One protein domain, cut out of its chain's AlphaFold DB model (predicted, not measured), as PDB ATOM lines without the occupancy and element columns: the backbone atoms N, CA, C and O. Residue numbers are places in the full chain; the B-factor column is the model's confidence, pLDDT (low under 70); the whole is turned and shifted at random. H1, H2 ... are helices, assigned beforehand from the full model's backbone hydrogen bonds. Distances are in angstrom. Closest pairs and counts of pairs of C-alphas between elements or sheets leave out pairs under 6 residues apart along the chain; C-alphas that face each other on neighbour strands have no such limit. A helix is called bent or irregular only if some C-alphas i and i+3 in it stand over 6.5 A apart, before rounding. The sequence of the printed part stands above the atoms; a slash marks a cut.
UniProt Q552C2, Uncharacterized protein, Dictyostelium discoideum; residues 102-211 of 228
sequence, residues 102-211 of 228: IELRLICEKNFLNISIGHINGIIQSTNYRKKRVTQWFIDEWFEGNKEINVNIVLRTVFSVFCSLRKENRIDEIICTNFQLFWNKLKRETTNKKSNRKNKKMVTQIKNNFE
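AT A GLANCE: This is residues 102 to 211 of the 228 residues of an uncharacterized protein of Dictyostelium discoideum (UniProt Q552C2). A small compact head of short helices has one long helix, H5, running out of it as an arm. In the head, H1, H3 and H4 pack together with crossed lines, and H2 lies beside the first part of H5; residues 191 to 211, of which 191 to 210 belong to H5, stick out free, and without them the body spans 32 by 29 by 21 A. The printed part has 110 residues with five named helices, in the order H1, H2, H3, H4, H5, and no named strand; the class is all helix. The whole is loose, with a radius of gyration of the C-alphas of 18.0 A, and spans 61 by 33 by 21 A.

HOW THE PARTS SIT: The longest helix, H5, residues 173 to 210, touches H2, residues 117 to 127, with its residues 174 to 182 alone. The closest C-alphas of the two, those of Ile 117 and Ile 175, are 6.0 A apart, and the helices run the same way at a shallow tilt of 21 degrees. H3, residues 131 to 142, is the hub, touching three helices. It touches H2 with residues 133 to 137 alone, at a steep tilt of 52 degrees, opposite ways; the closest C-alphas, those of Thr 127 and Arg 133, are 5.1 A apart. H4, residues 151 to 167, touches H3 about perpendicular, at 73 degrees, with residues 151 to 155 alone; the closest C-alphas are those of Thr 135 and Leu 155, at 6.3 A. H1, residues 102 to 113, touches H4 at a steep tilt of 53 degrees, the same way, with the C-alphas of Cys 108 and Val 158 closest at 5.9 A. H1 and H3 only just touch, with 3 pairs of C-alphas within 8 A, those of Asn 111 and Trp 142 closest at 7.2 A. H5 is close to but not clearly touching H3 and H4, and apart from H1. In H1, H2 and H3 every O i to N i+4 pair is within hydrogen-bond range; in H4 11 of 13 are, and in H5 25 of 34.

IN THESE COORDINATES: H5 begins at C-alpha 173 (8.916, 18.634, -40.456) and ends at C-alpha 210 (29.231, -31.083, -50.416), 54.6 A away, with a kink of 30 degrees near residue 200. H4 measures 25.4 A and is only just irregular: C-alphas 152 and 155 are 6.8 A apart. H1 begins at C-alpha 102 (-1.578, 8.735, -19.361).

THE WHOLE: The two C-alphas farthest apart, those of Glu 168 and Glu 211, are 62.4 A apart. Without residues 191 to 211, the body spans 32 by 29 by 21 A. The printed part has no cut and no long link. Residues 189 to 211 have pLDDT under 70.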
ATOM      1  N   ILE A 102      -1.435   7.287 -19.172       91.46
ATOM      2  CA  ILE A 102      -1.578   8.735 -19.361       91.46
ATOM      3  C   ILE A 102      -0.246   9.427 -19.066       91.46
ATOM      4  O   ILE A 102       0.231  10.192 -19.899       91.46
ATOM      5  N   GLU A 103       0.405   9.092 -17.952       90.70
ATOM      6  CA  GLU A 103       1.718   9.643 -17.596       90.70
ATOM      7  C   GLU A 103       2.777   9.295 -18.645       90.70
ATOM      8  O   GLU A 103       3.520  10.168 -19.085       90.70
ATOM      9  N   LEU A 104       2.782   8.053 -19.149       92.28
ATOM     10  CA  LEU A 104       3.689   7.658 -20.232       92.28
ATOM     11  C   LEU A 104       3.496   8.512 -21.493       92.28
ATOM     12  O   LEU A 104       4.476   8.854 -22.156       92.28
ATOM     13  N   ARG A 105       2.246   8.857 -21.837       94.67
ATOM     14  CA  ARG A 105       1.951   9.720 -22.991       94.67
ATOM     15  C   ARG A 105       2.458  11.139 -22.770       94.67
ATOM     16  O   ARG A 105       3.097  11.667 -23.673       94.67
ATOM     17  N   LEU A 106       2.227  11.709 -21.589       95.13
ATOM     18  CA  LEU A 106       2.678  13.058 -21.239       95.13
ATOM     19  C   LEU A 106       4.208  13.173 -21.264       95.13
ATOM     20  O   LEU A 106       4.746  14.132 -21.814       95.13
ATOM     21  N   ILE A 107       4.917  12.167 -20.741       94.54
ATOM     22  CA  ILE A 107       6.384  12.106 -20.796       94.54
ATOM     23  C   ILE A 107       6.866  12.045 -22.250       94.54
ATOM     24  O   ILE A 107       7.735  12.820 -22.649       94.54
ATOM     25  N   CYS A 108       6.279  11.160 -23.066       95.77
ATOM     26  CA  CYS A 108       6.619  11.071 -24.488       95.77
ATOM     27  C   CYS A 108       6.376  12.401 -25.208       95.77
ATOM     28  O   CYS A 108       7.206  12.813 -26.012       95.77
ATOM     29  N   GLU A 109       5.253  13.062 -24.934       96.05
ATOM     30  CA  GLU A 109       4.893  14.332 -25.559       96.05
ATOM     31  C   GLU A 109       5.916  15.414 -25.223       96.05
ATOM     32  O   GLU A 109       6.483  16.024 -26.128       96.05
ATOM     33  N   LYS A 110       6.230  15.578 -23.935       96.17
ATOM     34  CA  LYS A 110       7.259  16.512 -23.470       96.17
ATOM     35  C   LYS A 110       8.610  16.250 -24.142       96.17
ATOM     36  O   LYS A 110       9.267  17.189 -24.580       96.17
ATOM     37  N   ASN A 111       9.019  14.986 -24.248       95.05
ATOM     38  CA  ASN A 111      10.292  14.626 -24.874       95.05
ATOM     39  C   ASN A 111      10.300  14.882 -26.383       95.05
ATOM     40  O   ASN A 111      11.316  15.326 -26.910       95.05
ATOM     41  N   PHE A 112       9.182  14.658 -27.081       94.95
ATOM     42  CA  PHE A 112       9.075  14.974 -28.505       94.95
ATOM     43  C   PHE A 112       9.104  16.474 -28.789       94.95
ATOM     44  O   PHE A 112       9.716  16.873 -29.771       94.95
ATOM     45  N   LEU A 113       8.490  17.303 -27.946       93.65
ATOM     46  CA  LEU A 113       8.523  18.759 -28.125       93.65
ATOM     47  C   LEU A 113       9.934  19.342 -27.947       93.65
ATOM     48  O   LEU A 113      10.248  20.370 -28.533       93.65
ATOM     49  N   ASN A 114      10.796  18.660 -27.188       93.23
ATOM     50  CA  ASN A 114      12.185  19.062 -26.946       93.23
ATOM     51  C   ASN A 114      13.202  18.271 -27.792       93.23
ATOM     52  O   ASN A 114      14.411  18.331 -27.542       93.23
ATOM     53  N   ILE A 115      12.744  17.460 -28.751       93.48
ATOM     54  CA  ILE A 115      13.639  16.575 -29.496       93.48
ATOM     55  C   ILE A 115      14.394  17.343 -30.586       93.48
ATOM     56  O   ILE A 115      13.816  18.091 -31.366       93.48
ATOM     57  N   SER A 116      15.700  17.104 -30.686       93.86
ATOM     58  CA  SER A 116      16.532  17.600 -31.778       93.86
ATOM     59  C   SER A 116      16.842  16.479 -32.774       93.86
ATOM     60  O   SER A 116      16.728  15.287 -32.466       93.86
ATOM     61  N   ILE A 117      17.308  16.841 -33.972       91.96
ATOM     62  CA  ILE A 117      17.772  15.851 -34.957       91.96
ATOM     63  C   ILE A 117      18.962  15.038 -34.423       91.96
ATOM     64  O   ILE A 117      19.082  13.844 -34.707       91.96
ATOM     65  N   GLY A 118      19.796  15.660 -33.581       92.50
ATOM     66  CA  GLY A 118      20.905  15.008 -32.888       92.50
ATOM     67  C   GLY A 118      20.434  13.864 -31.990       92.50
ATOM     68  O   GLY A 118      21.041  12.796 -32.008       92.50
ATOM     69  N   HIS A 119      19.304  14.027 -31.292       92.85
ATOM     70  CA  HIS A 119      18.736  12.964 -30.456       92.85
ATOM     71  C   HIS A 119      18.305  11.751 -31.288       92.85
ATOM     72  O   HIS A 119      18.617  10.619 -30.925       92.85
ATOM     73  N   ILE A 120      17.662  11.957 -32.444       94.12
ATOM     74  CA  ILE A 120      17.262  10.847 -33.329       94.12
ATOM     75  C   ILE A 120      18.494  10.085 -33.835       94.12
ATOM     76  O   ILE A 120      18.517   8.851 -33.815       94.12
ATOM     77  N   ASN A 121      19.539  10.804 -34.243       93.25
ATOM     78  CA  ASN A 121      20.797  10.192 -34.669       93.25
ATOM     79  C   ASN A 121      21.489   9.437 -33.523       93.25
ATOM     80  O   ASN A 121      21.980   8.327 -33.738       93.25
ATOM     81  N   GLY A 122      21.451   9.970 -32.298       94.30
ATOM     82  CA  GLY A 122      21.949   9.294 -31.098       94.30
ATOM     83  C   GLY A 122      21.209   7.984 -30.799       94.30
ATOM     84  O   GLY A 122      21.842   6.955 -30.539       94.30
ATOM     85  N   ILE A 123      19.877   7.966 -30.938       93.78
ATOM     86  CA  ILE A 123      19.069   6.738 -30.820       93.78
ATOM     87  C   ILE A 123      19.498   5.722 -31.879       93.78
ATOM     88  O   ILE A 123      19.672   4.536 -31.594       93.78
ATOM     89  N   ILE A 124      19.675   6.164 -33.124       93.20
ATOM     90  CA  ILE A 124      20.075   5.294 -34.234       93.20
ATOM     91  C   ILE A 124      21.428   4.632 -33.958       93.20
ATOM     92  O   ILE A 124      21.543   3.409 -34.095       93.20
ATOM     93  N   GLN A 125      22.431   5.419 -33.565       93.34
ATOM     94  CA  GLN A 125      23.798   4.949 -33.337       93.34
ATOM     95  C   GLN A 125      23.873   3.966 -32.160       93.34
ATOM     96  O   GLN A 125      24.436   2.878 -32.289       93.34
ATOM     97  N   SER A 126      23.235   4.299 -31.037       92.48
ATOM     98  CA  SER A 126      23.235   3.454 -29.834       92.48
ATOM     99  C   SER A 126      22.475   2.135 -30.045       92.48
ATOM    100  O   SER A 126      22.921   1.048 -29.655       92.48
ATOM    101  N   THR A 127      21.328   2.186 -30.722       92.57
ATOM    102  CA  THR A 127      20.422   1.032 -30.807       92.57
ATOM    103  C   THR A 127      20.649   0.160 -32.038       92.57
ATOM    104  O   THR A 127      20.245  -1.009 -32.035       92.57
ATOM    105  N   ASN A 128      21.300   0.686 -33.082       90.77
ATOM    106  CA  ASN A 128      21.470   0.034 -34.383       90.77
ATOM    107  C   ASN A 128      20.140  -0.471 -34.979       90.77
ATOM    108  O   ASN A 128      20.072  -1.572 -35.530       90.77
ATOM    109  N   TYR A 129      19.060   0.300 -34.807       88.97
ATOM    110  CA  TYR A 129      17.696  -0.052 -35.231       88.97
ATOM    111  C   TYR A 129      17.166  -1.375 -34.654       88.97
ATOM    112  O   TYR A 129      16.237  -1.961 -35.212       88.97
ATOM    113  N   ARG A 130      17.732  -1.869 -33.543       90.77
ATOM    114  CA  ARG A 130      17.272  -3.111 -32.916       90.77
ATOM    115  C   ARG A 130      16.105  -2.846 -31.982       90.77
ATOM    116  O   ARG A 130      16.315  -2.232 -30.944       90.77
ATOM    117  N   LYS A 131      14.914  -3.396 -32.254       90.45
ATOM    118  CA  LYS A 131      13.701  -3.145 -31.430       90.45
ATOM    119  C   LYS A 131      13.920  -3.274 -29.927       90.45
ATOM    120  O   LYS A 131      13.586  -2.355 -29.200       90.45
ATOM    121  N   LYS A 132      14.523  -4.379 -29.472       91.07
ATOM    122  CA  LYS A 132      14.799  -4.589 -28.040       91.07
ATOM    123  C   LYS A 132      15.694  -3.491 -27.452       91.07
ATOM    124  O   LYS A 132      15.439  -3.050 -26.344       91.07
ATOM    125  N   ARG A 133      16.709  -3.045 -28.202       93.44
ATOM    126  CA  ARG A 133      17.607  -1.965 -27.770       93.44
ATOM    127  C   ARG A 133      16.916  -0.612 -27.807       93.44
ATOM    128  O   ARG A 133      17.095   0.147 -26.879       93.44
ATOM    129  N   VAL A 134      16.107  -0.337 -28.829       94.32
ATOM    130  CA  VAL A 134      15.306   0.894 -28.901       94.32
ATOM    131  C   VAL A 134      14.324   0.974 -27.739       94.32
ATOM    132  O   VAL A 134      14.218   2.012 -27.103       94.32
ATOM    133  N   THR A 135      13.617  -0.117 -27.437       93.75
ATOM    134  CA  THR A 135      12.701  -0.134 -26.297       93.75
ATOM    135  C   THR A 135      13.439   0.112 -24.990       93.75
ATOM    136  O   THR A 135      12.984   0.929 -24.201       93.75
ATOM    137  N   GLN A 136      14.569  -0.568 -24.780       93.24
ATOM    138  CA  GLN A 136      15.370  -0.380 -23.576       93.24
ATOM    139  C   GLN A 136      15.911   1.049 -23.481       93.24
ATOM    140  O   GLN A 136      15.800   1.660 -22.432       93.24
ATOM    141  N   TRP A 137      16.381   1.612 -24.595       95.09
ATOM    142  CA  TRP A 137      16.843   2.997 -24.672       95.09
ATOM    143  C   TRP A 137      15.755   3.982 -24.238       95.09
ATOM    144  O   TRP A 137      16.020   4.853 -23.426       95.09
ATOM    145  N   PHE A 138      14.509   3.817 -24.699       95.03
ATOM    146  CA  PHE A 138      13.410   4.668 -24.229       95.03
ATOM    147  C   PHE A 138      13.108   4.470 -22.739       95.03
ATOM    148  O   PHE A 138      12.778   5.436 -22.063       95.03
ATOM    149  N   ILE A 139      13.210   3.245 -22.218       93.73
ATOM    150  CA  ILE A 139      13.043   2.988 -20.779       93.73
ATOM    151  C   ILE A 139      14.107   3.734 -19.980       93.73
ATOM    152  O   ILE A 139      13.760   4.432 -19.034       93.73
ATOM    153  N   ASP A 140      15.367   3.628 -20.386       93.54
ATOM    154  CA  ASP A 140      16.489   4.214 -19.660       93.54
ATOM    155  C   ASP A 140      16.496   5.749 -19.771       93.54
ATOM    156  O   ASP A 140      16.575   6.431 -18.755       93.54
ATOM    157  N   GLU A 141      16.329   6.292 -20.979       93.02
ATOM    158  CA  GLU A 141      16.506   7.726 -21.253       93.02
ATOM    159  C   GLU A 141      15.231   8.555 -21.066       93.02
ATOM    160  O   GLU A 141      15.291   9.690 -20.608       93.02
ATOM    161  N   TRP A 142      14.061   8.036 -21.453       93.04
ATOM    162  CA  TRP A 142      12.810   8.809 -21.384       93.04
ATOM    163  C   TRP A 142      12.002   8.525 -20.130       93.04
ATOM    164  O   TRP A 142      11.250   9.391 -19.695       93.04
ATOM    165  N   PHE A 143      12.126   7.320 -19.578       91.29
ATOM    166  CA  PHE A 143      11.363   6.890 -18.411       91.29
ATOM    167  C   PHE A 143      12.247   6.615 -17.191       91.29
ATOM    168  O   PHE A 143      11.849   5.848 -16.312       91.29
ATOM    169  N   GLU A 144      13.440   7.219 -17.152       88.64
ATOM    170  CA  GLU A 144      14.355   7.213 -16.002       88.64
ATOM    171  C   GLU A 144      14.680   5.794 -15.486       88.64
ATOM    172  O   GLU A 144      14.828   5.550 -14.289       88.64
ATOM    173  N   GLY A 145      14.747   4.813 -16.389       85.81
ATOM    174  CA  GLY A 145      15.049   3.420 -16.055       85.81
ATOM    175  C   GLY A 145      13.931   2.687 -15.307       85.81
ATOM    176  O   GLY A 145      14.200   1.666 -14.664       85.81
ATOM    177  N   ASN A 146      12.680   3.163 -15.365       84.63
ATOM    178  CA  ASN A 146      11.566   2.529 -14.663       84.63
ATOM    179  C   ASN A 146      11.267   1.120 -15.224       84.63
ATOM    180  O   ASN A 146      10.636   0.939 -16.270       84.63
ATOM    181  N   LYS A 147      11.707   0.099 -14.476       83.34
ATOM    182  CA  LYS A 147      11.588  -1.328 -14.829       83.34
ATOM    183  C   LYS A 147      10.161  -1.874 -14.748       83.34
ATOM    184  O   LYS A 147       9.923  -2.987 -15.210       83.34
ATOM    185  N   GLU A 148       9.225  -1.131 -14.163       84.65
ATOM    186  CA  GLU A 148       7.827  -1.556 -14.032       84.65
ATOM    187  C   GLU A 148       7.031  -1.327 -15.325       84.65
ATOM    188  O   GLU A 148       5.954  -1.896 -15.517       84.65
ATOM    189  N   ILE A 149       7.573  -0.536 -16.257       86.82
ATOM    190  CA  ILE A 149       6.922  -0.255 -17.532       86.82
ATOM    191  C   ILE A 149       6.918  -1.506 -18.413       86.82
ATOM    192  O   ILE A 149       7.947  -2.117 -18.709       86.82
ATOM    193  N   ASN A 150       5.742  -1.848 -18.937       87.25
ATOM    194  CA  ASN A 150       5.618  -2.949 -19.880       87.25
ATOM    195  C   ASN A 150       6.332  -2.623 -21.211       87.25
ATOM    196  O   ASN A 150       5.899  -1.794 -22.011       87.25
ATOM    197  N   VAL A 151       7.405  -3.357 -21.495       88.91
ATOM    198  CA  VAL A 151       8.230  -3.260 -22.715       88.91
ATOM    199  C   VAL A 151       7.389  -3.241 -24.009       88.91
ATOM    200  O   VAL A 151       7.740  -2.577 -24.986       88.91
ATOM    201  N   ASN A 152       6.245  -3.932 -24.038       86.86
ATOM    202  CA  ASN A 152       5.399  -4.023 -25.231       86.86
ATOM    203  C   ASN A 152       4.589  -2.751 -25.521       86.86
ATOM    204  O   ASN A 152       4.194  -2.541 -26.674       86.86
ATOM    205  N   ILE A 153       4.319  -1.921 -24.506       90.41
ATOM    206  CA  ILE A 153       3.534  -0.691 -24.678       90.41
ATOM    207  C   ILE A 153       4.415   0.498 -25.056       90.41
ATOM    208  O   ILE A 153       3.957   1.341 -25.817       90.41
ATOM    209  N   VAL A 154       5.683   0.522 -24.630       92.49
ATOM    210  CA  VAL A 154       6.620   1.646 -24.830       92.49
ATOM    211  C   VAL A 154       6.644   2.128 -26.279       92.49
ATOM    212  O   VAL A 154       6.266   3.258 -26.572       92.49
ATOM    213  N   LEU A 155       7.009   1.247 -27.214       93.74
ATOM    214  CA  LEU A 155       7.114   1.607 -28.631       93.74
ATOM    215  C   LEU A 155       5.766   2.036 -29.224       93.74
ATOM    216  O   LEU A 155       5.718   2.930 -30.066       93.74
ATOM    217  N   ARG A 156       4.666   1.407 -28.795       93.32
ATOM    218  CA  ARG A 156       3.323   1.768 -29.267       93.32
ATOM    219  C   ARG A 156       2.943   3.166 -28.795       93.32
ATOM    220  O   ARG A 156       2.422   3.935 -29.593       93.32
ATOM    221  N   THR A 157       3.230   3.492 -27.538       94.63
ATOM    222  CA  THR A 157       2.959   4.804 -26.950       94.63
ATOM    223  C   THR A 157       3.803   5.885 -27.614       94.63
ATOM    224  O   THR A 157       3.230   6.850 -28.110       94.63
ATOM    225  N   VAL A 158       5.121   5.689 -27.728       95.72
ATOM    226  CA  VAL A 158       6.030   6.637 -28.398       95.72
ATOM    227  C   VAL A 158       5.547   6.936 -29.820       95.72
ATOM    228  O   VAL A 158       5.394   8.094 -30.197       95.72
ATOM    229  N   PHE A 159       5.229   5.902 -30.606       95.81
ATOM    230  CA  PHE A 159       4.746   6.102 -31.972       95.81
ATOM    231  C   PHE A 159       3.353   6.737 -32.034       95.81
ATOM    232  O   PHE A 159       3.090   7.552 -32.912       95.81
ATOM    233  N   SER A 160       2.456   6.386 -31.110       96.07
ATOM    234  CA  SER A 160       1.130   7.002 -31.034       96.07
ATOM    235  C   SER A 160       1.226   8.500 -30.759       96.07
ATOM    236  O   SER A 160       0.527   9.267 -31.411       96.07
ATOM    237  N   VAL A 161       2.084   8.910 -29.822       96.57
ATOM    238  CA  VAL A 161       2.295  10.324 -29.483       96.57
ATOM    239  C   VAL A 161       2.937  11.066 -30.648       96.57
ATOM    240  O   VAL A 161       2.451  12.127 -31.024       96.57
ATOM    241  N   PHE A 162       3.949  10.474 -31.289       95.95
ATOM    242  CA  PHE A 162       4.526  11.012 -32.520       95.95
ATOM    243  C   PHE A 162       3.456  11.291 -33.587       95.95
ATOM    244  O   PHE A 162       3.417  12.378 -34.156       95.95
ATOM    245  N   CYS A 163       2.567  10.327 -33.844       95.88
ATOM    246  CA  CYS A 163       1.494  10.488 -34.824       95.88
ATOM    247  C   CYS A 163       0.519  11.613 -34.452       95.88
ATOM    248  O   CYS A 163       0.120  12.366 -35.339       95.88
ATOM    249  N   SER A 164       0.147  11.734 -33.174       96.39
ATOM    250  CA  SER A 164      -0.713  12.825 -32.702       96.39
ATOM    251  C   SER A 164      -0.046  14.185 -32.897       96.39
ATOM    252  O   SER A 164      -0.610  15.054 -33.553       96.39
ATOM    253  N   LEU A 165       1.197  14.339 -32.435       95.64
ATOM    254  CA  LEU A 165       1.927  15.603 -32.527       95.64
ATOM    255  C   LEU A 165       2.238  16.010 -33.968       95.64
ATOM    256  O   LEU A 165       2.161  17.189 -34.305       95.64
ATOM    257  N   ARG A 166       2.535  15.038 -34.838       94.39
ATOM    258  CA  ARG A 166       2.682  15.278 -36.276       94.39
ATOM    259  C   ARG A 166       1.371  15.755 -36.899       94.39
ATOM    260  O   ARG A 166       1.399  16.651 -37.726       94.39
ATOM    261  N   LYS A 167       0.231  15.161 -36.527       94.61
ATOM    262  CA  LYS A 167      -1.088  15.584 -37.022       94.61
ATOM    263  C   LYS A 167      -1.441  17.002 -36.558       94.61
ATOM    264  O   LYS A 167      -2.077  17.738 -37.301       94.61
ATOM    265  N   GLU A 168      -1.028  17.368 -35.349       94.87
ATOM    266  CA  GLU A 168      -1.204  18.706 -34.774       94.87
ATOM    267  C   GLU A 168      -0.142  19.717 -35.250       94.87
ATOM    268  O   GLU A 168      -0.181  20.868 -34.829       94.87
ATOM    269  N   ASN A 169       0.807  19.309 -36.108       93.35
ATOM    270  CA  ASN A 169       1.938  20.127 -36.568       93.35
ATOM    271  C   ASN A 169       2.748  20.767 -35.421       93.35
ATOM    272  O   ASN A 169       3.268  21.871 -35.554       93.35
ATOM    273  N   ARG A 170       2.867  20.072 -34.283       94.77
ATOM    274  CA  ARG A 170       3.604  20.550 -33.094       94.77
ATOM    275  C   ARG A 170       5.087  20.183 -33.091       94.77
ATOM    276  O   ARG A 170       5.794  20.509 -32.145       94.77
ATOM    277  N   ILE A 171       5.540  19.455 -34.108       92.78
ATOM    278  CA  ILE A 171       6.925  19.015 -34.276       92.78
ATOM    279  C   ILE A 171       7.387  19.452 -35.662       92.78
ATOM    280  O   ILE A 171       6.646  19.292 -36.633       92.78
ATOM    281  N   ASP A 172       8.630  19.918 -35.758       92.97
ATOM    282  CA  ASP A 172       9.250  20.302 -37.022       92.97
ATOM    283  C   ASP A 172       9.201  19.183 -38.073       92.97
ATOM    284  O   ASP A 172       9.400  17.992 -37.793       92.97
ATOM    285  N   GLU A 173       9.017  19.569 -39.333       92.61
ATOM    286  CA  GLU A 173       8.916  18.634 -40.456       92.61
ATOM    287  C   GLU A 173      10.194  17.793 -40.639       92.61
ATOM    288  O   GLU A 173      10.139  16.595 -40.950       92.61
ATOM    289  N   ILE A 174      11.358  18.392 -40.370       93.99
ATOM    290  CA  ILE A 174      12.661  17.721 -40.427       93.99
ATOM    291  C   ILE A 174      12.724  16.584 -39.398       93.99
ATOM    292  O   ILE A 174      13.140  15.466 -39.723       93.99
ATOM    293  N   ILE A 175      12.279  16.843 -38.165       95.01
ATOM    294  CA  ILE A 175      12.206  15.841 -37.098       95.01
ATOM    295  C   ILE A 175      11.215  14.745 -37.485       95.01
ATOM    296  O   ILE A 175      11.537  13.558 -37.375       95.01
ATOM    297  N   CYS A 176      10.049  15.125 -38.014       94.55
ATOM    298  CA  CYS A 176       9.036  14.181 -38.474       94.55
ATOM    299  C   CYS A 176       9.578  13.212 -39.526       94.55
ATOM    300  O   CYS A 176       9.390  11.998 -39.416       94.55
ATOM    301  N   THR A 177      10.295  13.732 -40.521       95.26
ATOM    302  CA  THR A 177      10.879  12.937 -41.604       95.26
ATOM    303  C   THR A 177      11.949  11.979 -41.082       95.26
ATOM    304  O   THR A 177      11.911  10.779 -41.375       95.26
ATOM    305  N   ASN A 178      12.868  12.466 -40.247       94.82
ATOM    306  CA  ASN A 178      13.937  11.644 -39.677       94.82
ATOM    307  C   ASN A 178      13.394  10.550 -38.751       94.82
ATOM    308  O   ASN A 178      13.799   9.387 -38.856       94.82
ATOM    309  N   PHE A 179      12.425  10.882 -37.897       95.37
ATOM    310  CA  PHE A 179      11.793   9.904 -37.019       95.37
ATOM    311  C   PHE A 179      11.008   8.855 -37.817       95.37
ATOM    312  O   PHE A 179      11.095   7.660 -37.530       95.37
ATOM    313  N   GLN A 180      10.303   9.259 -38.879       95.09
ATOM    314  CA  GLN A 180       9.604   8.330 -39.768       95.09
ATOM    315  C   GLN A 180      10.576   7.361 -40.463       95.09
ATOM    316  O   GLN A 180      10.306   6.159 -40.542       95.09
ATOM    317  N   LEU A 181      11.723   7.851 -40.946       93.14
ATOM    318  CA  LEU A 181      12.769   7.018 -41.548       93.14
ATOM    319  C   LEU A 181      13.354   6.025 -40.538       93.14
ATOM    320  O   LEU A 181      13.497   4.836 -40.853       93.14
ATOM    321  N   PHE A 182      13.637   6.494 -39.322       94.24
ATOM    322  CA  PHE A 182      14.053   5.654 -38.204       94.24
ATOM    323  C   PHE A 182      13.032   4.545 -37.929       94.24
ATOM    324  O   PHE A 182      13.379   3.359 -37.925       94.24
ATOM    325  N   TRP A 183      11.757   4.911 -37.797       93.88
ATOM    326  CA  TRP A 183      10.675   3.980 -37.505       93.88
ATOM    327  C   TRP A 183      10.486   2.929 -38.606       93.88
ATOM    328  O   TRP A 183      10.333   1.732 -38.342       93.88
ATOM    329  N   ASN A 184      10.570   3.349 -39.869       91.93
ATOM    330  CA  ASN A 184      10.473   2.456 -41.021       91.93
ATOM    331  C   ASN A 184      11.634   1.446 -41.064       91.93
ATOM    332  O   ASN A 184      11.428   0.271 -41.387       91.93
ATOM    333  N   LYS A 185      12.861   1.863 -40.724       89.97
ATOM    334  CA  LYS A 185      14.011   0.949 -40.587       89.97
ATOM    335  C   LYS A 185      13.819  -0.025 -39.418       89.97
ATOM    336  O   LYS A 185      13.990  -1.230 -39.605       89.97
ATOM    337  N   LEU A 186      13.346   0.466 -38.271       89.85
ATOM    338  CA  LEU A 186      13.036  -0.344 -37.088       89.85
ATOM    339  C   LEU A 186      11.993  -1.440 -37.375       89.85
ATOM    340  O   LEU A 186      12.077  -2.560 -36.863       89.85
ATOM    341  N   LYS A 187      10.999  -1.150 -38.225       83.10
ATOM    342  CA  LYS A 187       9.977  -2.127 -38.634       83.10
ATOM    343  C   LYS A 187      10.572  -3.252 -39.499       83.10
ATOM    344  O   LYS A 187      10.293  -4.425 -39.233       83.10
ATOM    345  N   ARG A 188      11.426  -2.911 -40.475       76.97
ATOM    346  CA  ARG A 188      12.056  -3.855 -41.429       76.97
ATOM    347  C   ARG A 188      13.039  -4.840 -40.788       76.97
ATOM    348  O   ARG A 188      13.172  -5.965 -41.265       76.97
ATOM    349  N   GLU A 189      13.672  -4.494 -39.669       66.90
ATOM    350  CA  GLU A 189      14.602  -5.407 -38.979       66.90
ATOM    351  C   GLU A 189      13.930  -6.740 -38.563       66.90
ATOM    352  O   GLU A 189      14.567  -7.794 -38.508       66.90
ATOM    353  N   THR A 190      12.610  -6.730 -38.333       58.34
ATOM    354  CA  THR A 190      11.859  -7.946 -37.973       58.34
ATOM    355  C   THR A 190      11.585  -8.888 -39.140       58.34
ATOM    356  O   THR A 190      11.517 -10.102 -38.933       58.34
ATOM    357  N   THR A 191      11.445  -8.365 -40.360       56.82
ATOM    358  CA  THR A 191      11.134  -9.184 -41.540       56.82
ATOM    359  C   THR A 191      12.372  -9.919 -42.045       56.82
ATOM    360  O   THR A 191      12.283 -11.102 -42.369       56.82
ATOM    361  N   ASN A 192      13.549  -9.287 -41.985       54.86
ATOM    362  CA  ASN A 192      14.797  -9.891 -42.471       54.86
ATOM    363  C   ASN A 192      15.246 -11.105 -41.635       54.86
ATOM    364  O   ASN A 192      15.842 -12.044 -42.158       54.86
ATOM    365  N   LYS A 193      14.897 -11.168 -40.341       52.09
ATOM    366  CA  LYS A 193      15.166 -12.364 -39.519       52.09
ATOM    367  C   LYS A 193      14.309 -13.570 -39.918       52.09
ATOM    368  O   LYS A 193      14.745 -14.706 -39.728       52.09
ATOM    369  N   LYS A 194      13.107 -13.357 -40.468       50.12
ATOM    370  CA  LYS A 194      12.246 -14.464 -40.912       50.12
ATOM    371  C   LYS A 194      12.682 -15.036 -42.262       50.12
ATOM    372  O   LYS A 194      12.605 -16.255 -42.406       50.12
ATOM    373  N   SER A 195      13.188 -14.230 -43.203       50.69
ATOM    374  CA  SER A 195      13.672 -14.773 -44.487       50.69
ATOM    375  C   SER A 195      14.888 -15.690 -44.297       50.69
ATOM    376  O   SER A 195      14.932 -16.779 -44.868       50.69
ATOM    377  N   ASN A 196      15.800 -15.359 -43.378       48.91
ATOM    378  CA  ASN A 196      16.980 -16.193 -43.136       48.91
ATOM    379  C   ASN A 196      16.689 -17.532 -42.446       48.91
ATOM    380  O   ASN A 196      17.492 -18.454 -42.571       48.91
ATOM    381  N   ARG A 197      15.549 -17.710 -41.760       48.28
ATOM    382  CA  ARG A 197      15.183 -19.045 -41.247       48.28
ATOM    383  C   ARG A 197      14.803 -20.020 -42.361       48.28
ATOM    384  O   ARG A 197      15.028 -21.214 -42.184       48.28
ATOM    385  N   LYS A 198      14.277 -19.540 -43.494       49.11
ATOM    386  CA  LYS A 198      14.032 -20.409 -44.656       49.11
ATOM    387  C   LYS A 198      15.344 -20.758 -45.365       49.11
ATOM    388  O   LYS A 198      15.584 -21.932 -45.623       49.11
ATOM    389  N   ASN A 199      16.253 -19.795 -45.526       46.53
ATOM    390  CA  ASN A 199      17.529 -20.071 -46.194       46.53
ATOM    391  C   ASN A 199      18.505 -20.889 -45.345       46.53
ATOM    392  O   ASN A 199      19.247 -21.688 -45.900       46.53
ATOM    393  N   LYS A 200      18.486 -20.788 -44.008       45.42
ATOM    394  CA  LYS A 200      19.395 -21.605 -43.188       45.42
ATOM    395  C   LYS A 200      19.049 -23.096 -43.242       45.42
ATOM    396  O   LYS A 200      19.962 -23.906 -43.270       45.42
ATOM    397  N   LYS A 201      17.763 -23.463 -43.354       46.32
ATOM    398  CA  LYS A 201      17.381 -24.866 -43.599       46.32
ATOM    399  C   LYS A 201      17.843 -25.365 -44.973       46.32
ATOM    400  O   LYS A 201      18.233 -26.519 -45.075       46.32
ATOM    401  N   MET A 202      17.856 -24.505 -45.993       45.78
ATOM    402  CA  MET A 202      18.358 -24.879 -47.320       45.78
ATOM    403  C   MET A 202      19.889 -24.990 -47.360       45.78
ATOM    404  O   MET A 202      20.416 -25.955 -47.897       45.78
ATOM    405  N   VAL A 203      20.616 -24.064 -46.727       48.57
ATOM    406  CA  VAL A 203      22.089 -24.098 -46.720       48.57
ATOM    407  C   VAL A 203      22.628 -25.284 -45.916       48.57
ATOM    408  O   VAL A 203      23.620 -25.880 -46.325       48.57
ATOM    409  N   THR A 204      21.977 -25.695 -44.821       46.24
ATOM    410  CA  THR A 204      22.397 -26.917 -44.110       46.24
ATOM    411  C   THR A 204      22.176 -28.177 -44.953       46.24
ATOM    412  O   THR A 204      23.002 -29.079 -44.888       46.24
ATOM    413  N   GLN A 205      21.139 -28.233 -45.800       48.15
ATOM    414  CA  GLN A 205      20.989 -29.364 -46.725       48.15
ATOM    415  C   GLN A 205      22.047 -29.373 -47.834       48.15
ATOM    416  O   GLN A 205      22.532 -30.441 -48.187       48.15
ATOM    417  N   ILE A 206      22.468 -28.210 -48.340       49.14
ATOM    418  CA  ILE A 206      23.532 -28.164 -49.356       49.14
ATOM    419  C   ILE A 206      24.892 -28.536 -48.746       49.14
ATOM    420  O   ILE A 206      25.676 -29.230 -49.389       49.14
ATOM    421  N   LYS A 207      25.173 -28.143 -47.496       46.85
ATOM    422  CA  LYS A 207      26.470 -28.446 -46.871       46.85
ATOM    423  C   LYS A 207      26.678 -29.947 -46.635       46.85
ATOM    424  O   LYS A 207      27.773 -30.437 -46.881       46.85
ATOM    425  N   ASN A 208      25.620 -30.682 -46.287       50.82
ATOM    426  CA  ASN A 208      25.697 -32.140 -46.147       50.82
ATOM    427  C   ASN A 208      25.902 -32.867 -47.489       50.82
ATOM    428  O   ASN A 208      26.413 -33.981 -47.495       50.82
ATOM    429  N   ASN A 209      25.557 -32.248 -48.623       48.62
ATOM    430  CA  ASN A 209      25.831 -32.837 -49.937       48.62
ATOM    431  C   ASN A 209      27.248 -32.527 -50.443       48.62
ATOM    432  O   ASN A 209      27.787 -33.308 -51.220       48.62
ATOM    433  N   PHE A 210      27.866 -31.429 -50.000       46.24
ATOM    434  CA  PHE A 210      29.231 -31.083 -50.416       46.24
ATOM    435  C   PHE A 210      30.314 -31.855 -49.653       46.24
ATOM    436  O   PHE A 210      31.358 -32.150 -50.228       46.24
ATOM    437  N   GLU A 211      30.073 -32.246 -48.396       47.73
ATOM    438  CA  GLU A 211      31.028 -33.099 -47.666       47.73
ATOM    439  C   GLU A 211      31.156 -34.503 -48.280       47.73
ATOM    440  O   GLU A 211      32.233 -35.089 -48.215       47.73
TER     441      GLU A 211